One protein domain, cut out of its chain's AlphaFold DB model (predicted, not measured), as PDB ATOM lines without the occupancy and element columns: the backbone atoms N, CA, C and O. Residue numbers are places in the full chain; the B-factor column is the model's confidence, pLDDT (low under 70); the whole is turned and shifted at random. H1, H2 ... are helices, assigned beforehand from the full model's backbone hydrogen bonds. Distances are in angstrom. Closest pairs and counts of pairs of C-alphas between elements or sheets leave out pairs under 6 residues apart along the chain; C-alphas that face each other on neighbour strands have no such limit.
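AT A GLANCE: This is residues 118 to 157 of the 166 residues of the protein "uncharacterized protein LOC115327568" of Ixodes scapularis (UniProt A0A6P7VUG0). Two helices make the arms of a wide, open V, the longer H2 and the shorter H1, with a short bend of chain at the corner and nothing filling the space between the arms. The printed part has 40 residues with two named helices, H1 then H2, and no named strand; the class is all helix. The whole is extended, with a radius of gyration of the C-alphas of 14.5 A, and flat, spanning 41 by 25 by 7 A.

HOW THE PARTS SIT: H2, residues 136 to 157, and H1, residues 118 to 131, are apart, with no C-alpha of the one within 8 A of the other. A tight link of 4 residues joins them. Residues 118 to 131 of H1 stand free, and so do residues 142 to 157 of H2. In H1 and H2 every O i to N i+4 pair is within hydrogen-bond range.

IN THESE COORDINATES: H2 measures 31.4 A from C-alpha 136 at (14.371, -5.378, -95.849) to C-alpha 157 at (7.906, -30.024, -114.245). H1 measures 19.8 A and begins with C-alpha 118 at (39.369, -7.193, -114.605).

THE WHOLE: The C-alphas of Arg 119 and Ser 157, the two farthest apart, are 41.1 A apart. The printed part has no cut. Its mean pLDDT is 85.1, and residue 157 is under 70.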
ATOM      1  N   CYS A 118      39.850  -6.616-115.860       85.44
ATOM      2  CA  CYS A 118      39.369  -7.193-114.605       85.44
ATOM      3  C   CYS A 118      39.067  -6.129-113.540       85.44
ATOM      4  O   CYS A 118      38.069  -6.223-112.822       85.44
ATOM      5  N   ARG A 119      39.895  -5.085-113.442       87.06
ATOM      6  CA  ARG A 119      39.685  -3.973-112.507       87.06
ATOM      7  C   ARG A 119      38.478  -3.136-112.917       87.06
ATOM      8  O   ARG A 119      37.680  -2.769-112.058       87.06
ATOM      9  N   SER A 120      38.321  -2.860-114.210       88.88
ATOM     10  CA  SER A 120      37.171  -2.108-114.728       88.88
ATOM     11  C   SER A 120      35.851  -2.865-114.527       88.88
ATOM     12  O   SER A 120      34.876  -2.295-114.034       88.88
ATOM     13  N   PHE A 121      35.851  -4.174-114.794       92.25
ATOM     14  CA  PHE A 121      34.731  -5.067-114.528       92.25
ATOM     15  C   PHE A 121      34.419  -5.143-113.032       92.25
ATOM     16  O   PHE A 121      33.259  -5.051-112.640       92.25
ATOM     17  N   GLY A 122      35.444  -5.233-112.180       93.81
ATOM     18  CA  GLY A 122      35.284  -5.217-110.728       93.81
ATOM     19  C   GLY A 122      34.613  -3.938-110.221       93.81
ATOM     20  O   GLY A 122      33.677  -4.016-109.430       93.81
ATOM     21  N   VAL A 123      35.026  -2.770-110.723       91.75
ATOM     22  CA  VAL A 123      34.406  -1.475-110.386       91.75
ATOM     23  C   VAL A 123      32.962  -1.399-110.892       91.75
ATOM     24  O   VAL A 123      32.073  -0.949-110.169       91.75
ATOM     25  N   MET A 124      32.696  -1.883-112.107       93.31
ATOM     26  CA  MET A 124      31.338  -1.957-112.657       93.31
ATOM     27  C   MET A 124      30.438  -2.851-111.792       93.31
ATOM     28  O   MET A 124      29.352  -2.436-111.388       93.31
ATOM     29  N   MET A 125      30.905  -4.054-111.457       93.94
ATOM     30  CA  MET A 125      30.188  -4.995-110.600       93.94
ATOM     31  C   MET A 125      29.988  -4.451-109.192       93.94
ATOM     32  O   MET A 125      28.930  -4.659-108.606       93.94
ATOM     33  N   GLU A 126      30.959  -3.719-108.654       91.25
ATOM     34  CA  GLU A 126      30.817  -3.025-107.382       91.25
ATOM     35  C   GLU A 126      29.688  -1.984-107.435       91.25
ATOM     36  O   GLU A 126      28.836  -1.958-106.543       91.25
ATOM     37  N   CYS A 127      29.632  -1.160-108.485       88.50
ATOM     38  CA  CYS A 127      28.540  -0.210-108.704       88.50
ATOM     39  C   CYS A 127      27.182  -0.920-108.810       88.50
ATOM     40  O   CYS A 127      26.236  -0.537-108.116       88.50
ATOM     41  N   CYS A 128      27.097  -1.998-109.593       84.31
ATOM     42  CA  CYS A 128      25.894  -2.822-109.696       84.31
ATOM     43  C   CYS A 128      25.493  -3.405-108.332       84.31
ATOM     44  O   CYS A 128      24.343  -3.284-107.919       84.31
ATOM     45  N   ALA A 129      26.435  -3.963-107.571       81.56
ATOM     46  CA  ALA A 129      26.168  -4.557-106.264       81.56
ATOM     47  C   ALA A 129      25.741  -3.519-105.212       81.56
ATOM     48  O   ALA A 129      24.942  -3.824-104.326       81.56
ATOM     49  N   ARG A 130      26.248  -2.283-105.302       80.88
ATOM     50  CA  ARG A 130      25.830  -1.150-104.458       80.88
ATOM     51  C   ARG A 130      24.439  -0.625-104.817       80.88
ATOM     52  O   ARG A 130      23.758  -0.123-103.929       80.88
ATOM     53  N   SER A 131      24.018  -0.762-106.077       78.44
ATOM     54  CA  SER A 131      22.670  -0.388-106.530       78.44
ATOM     55  C   SER A 131      21.577  -1.326-106.006       78.44
ATOM     56  O   SER A 131      20.411  -0.941-105.948       78.44
ATOM     57  N   ILE A 132      21.950  -2.536-105.569       76.31
ATOM     58  CA  ILE A 132      21.026  -3.467-104.922       76.31
ATOM     59  C   ILE A 132      20.587  -2.838-103.590       76.31
ATOM     60  O   ILE A 132      21.439  -2.641-102.714       76.31
ATOM     61  N   PRO A 133      19.283  -2.554-103.400       74.75
ATOM     62  CA  PRO A 133      18.777  -1.960-102.170       74.75
ATOM     63  C   PRO A 133      19.241  -2.792-100.976       74.75
ATOM     64  O   PRO A 133      19.002  -3.997-100.930       74.75
ATOM     65  N   ARG A 134      19.958  -2.187-100.024       74.00
ATOM     66  CA  ARG A 134      20.411  -2.872 -98.805       74.00
ATOM     67  C   ARG A 134      19.350  -2.700 -97.722       74.00
ATOM     68  O   ARG A 134      19.004  -1.577 -97.386       74.00
ATOM     69  N   GLY A 135      18.862  -3.804 -97.153       72.00
ATOM     70  CA  GLY A 135      17.857  -3.782 -96.083       72.00
ATOM     71  C   GLY A 135      16.734  -4.796 -96.299       72.00
ATOM     72  O   GLY A 135      16.931  -5.797 -96.991       72.00
ATOM     73  N   ALA A 136      15.564  -4.536 -95.707       71.12
ATOM     74  CA  ALA A 136      14.371  -5.378 -95.849       71.12
ATOM     75  C   ALA A 136      13.985  -5.588 -97.326       71.12
ATOM     76  O   ALA A 136      13.622  -6.698 -97.714       71.12
ATOM     77  N   ASP A 137      14.199  -4.570 -98.160       78.31
ATOM     78  CA  ASP A 137      13.944  -4.617 -99.602       78.31
ATOM     79  C   ASP A 137      14.810  -5.662-100.317       78.31
ATOM     80  O   ASP A 137      14.329  -6.343-101.220       78.31
ATOM     81  N   ARG A 138      16.053  -5.894 -99.860       79.19
ATOM     82  CA  ARG A 138      16.919  -6.957-100.401       79.19
ATOM     83  C   ARG A 138      16.353  -8.337-100.119       79.19
ATOM     84  O   ARG A 138      16.343  -9.198-100.990       79.19
ATOM     85  N   GLN A 139      15.942  -8.565 -98.873       82.81
ATOM     86  CA  GLN A 139      15.409  -9.857 -98.449       82.81
ATOM     87  C   GLN A 139      14.083 -10.140 -99.149       82.81
ATOM     88  O   GLN A 139      13.882 -11.250 -99.631       82.81
ATOM     89  N   MET A 140      13.229  -9.125 -99.289       84.44
ATOM     90  CA  MET A 140      11.983  -9.223-100.042       84.44
ATOM     91  C   MET A 140      12.219  -9.477-101.533       84.44
ATOM     92  O   MET A 140      11.566 -10.354-102.093       84.44
ATOM     93  N   ALA A 141      13.179  -8.797-102.166       82.25
ATOM     94  CA  ALA A 141      13.544  -9.046-103.561       82.25
ATOM     95  C   ALA A 141      14.099 -10.466-103.770       82.25
ATOM     96  O   ALA A 141      13.707 -11.147-104.714       82.25
ATOM     97  N   MET A 142      14.953 -10.953-102.861       85.94
ATOM     98  CA  MET A 142      15.467 -12.329-102.908       85.94
ATOM     99  C   MET A 142      14.353 -13.365-102.714       85.94
ATOM    100  O   MET A 142      14.312 -14.354-103.440       85.94
ATOM    101  N   LEU A 143      13.430 -13.137-101.775       88.50
ATOM    102  CA  LEU A 143      12.274 -14.012-101.567       88.50
ATOM    103  C   LEU A 143      11.335 -14.013-102.777       88.50
ATOM    104  O   LEU A 143      10.851 -15.074-103.163       88.50
ATOM    105  N   ALA A 144      11.104 -12.854-103.397       87.62
ATOM    106  CA  ALA A 144      10.301 -12.738-104.610       87.62
ATOM    107  C   ALA A 144      10.951 -13.482-105.788       87.62
ATOM    108  O   ALA A 144      10.280 -14.271-106.448       87.62
ATOM    109  N   ALA A 145      12.258 -13.305-106.002       90.38
ATOM    110  CA  ALA A 145      13.002 -14.025-107.034       90.38
ATOM    111  C   ALA A 145      12.974 -15.543-106.797       90.38
ATOM    112  O   ALA A 145      12.656 -16.306-107.705       90.38
ATOM    113  N   HIS A 146      13.229 -15.984-105.561       94.31
ATOM    114  CA  HIS A 146      13.164 -17.397-105.190       94.31
ATOM    115  C   HIS A 146      11.772 -17.992-105.419       94.31
ATOM    116  O   HIS A 146      11.651 -19.078-105.977       94.31
ATOM    117  N   ARG A 147      10.712 -17.274-105.033       94.25
ATOM    118  CA  ARG A 147       9.330 -17.694-105.282       94.25
ATOM    119  C   ARG A 147       9.072 -17.903-106.776       94.25
ATOM    120  O   ARG A 147       8.567 -18.957-107.141       94.25
ATOM    121  N   ILE A 148       9.459 -16.942-107.617       92.50
ATOM    122  CA  ILE A 148       9.280 -17.031-109.074       92.50
ATOM    123  C   ILE A 148      10.053 -18.225-109.648       92.50
ATOM    124  O   ILE A 148       9.512 -18.964-110.464       92.50
ATOM    125  N   MET A 149      11.294 -18.463-109.204       91.81
ATOM    126  CA  MET A 149      12.077 -19.622-109.655       91.81
ATOM    127  C   MET A 149      11.390 -20.950-109.319       91.81
ATOM    128  O   MET A 149      11.325 -21.836-110.166       91.81
ATOM    129  N   VAL A 150      10.844 -21.076-108.106       93.81
ATOM    130  CA  VAL A 150      10.128 -22.283-107.679       93.81
ATOM    131  C   VAL A 150       8.836 -22.462-108.476       93.81
ATOM    132  O   VAL A 150       8.594 -23.547-108.996       93.81
ATOM    133  N   GLU A 151       8.037 -21.407-108.637       91.81
ATOM    134  CA  GLU A 151       6.798 -21.451-109.426       91.81
ATOM    135  C   GLU A 151       7.069 -21.860-110.878       91.81
ATOM    136  O   GLU A 151       6.412 -22.764-111.394       91.81
ATOM    137  N   ASN A 152       8.098 -21.281-111.502       89.25
ATOM    138  CA  ASN A 152       8.512 -21.643-112.855       89.25
ATOM    139  C   ASN A 152       9.037 -23.080-112.939       89.25
ATOM    140  O   ASN A 152       8.733 -23.771-113.906       89.25
ATOM    141  N   SER A 153       9.792 -23.556-111.942       84.50
ATOM    142  CA  SER A 153      10.266 -24.947-111.923       84.50
ATOM    143  C   SER A 153       9.120 -25.949-111.795       84.50
ATOM    144  O   SER A 153       9.110 -26.949-112.501       84.50
ATOM    145  N   ILE A 154       8.112 -25.653-110.969       85.62
ATOM    146  CA  ILE A 154       6.932 -26.506-110.799       85.62
ATOM    147  C   ILE A 154       6.105 -26.508-112.087       85.62
ATOM    148  O   ILE A 154       5.686 -27.569-112.547       85.62
ATOM    149  N   ALA A 155       5.905 -25.335-112.697       82.00
ATOM    150  CA  ALA A 155       5.218 -25.213-113.976       82.00
ATOM    151  C   ALA A 155       5.958 -25.970-115.092       82.00
ATOM    152  O   ALA A 155       5.323 -26.680-115.863       82.00
ATOM    153  N   ALA A 156       7.289 -25.889-115.141       77.44
ATOM    154  CA  ALA A 156       8.103 -26.634-116.100       77.44
ATOM    155  C   ALA A 156       8.066 -28.154-115.852       77.44
ATOM    156  O   ALA A 156       7.997 -28.922-116.807       77.44
ATOM    157  N   SER A 157       8.049 -28.603-114.592       68.06
ATOM    158  CA  SER A 157       7.906 -30.024-114.245       68.06
ATOM    159  C   SER A 157       6.520 -30.597-114.564       68.06
ATOM    160  O   SER A 157       6.408 -31.795-114.801       68.06
TER     161      SER A 157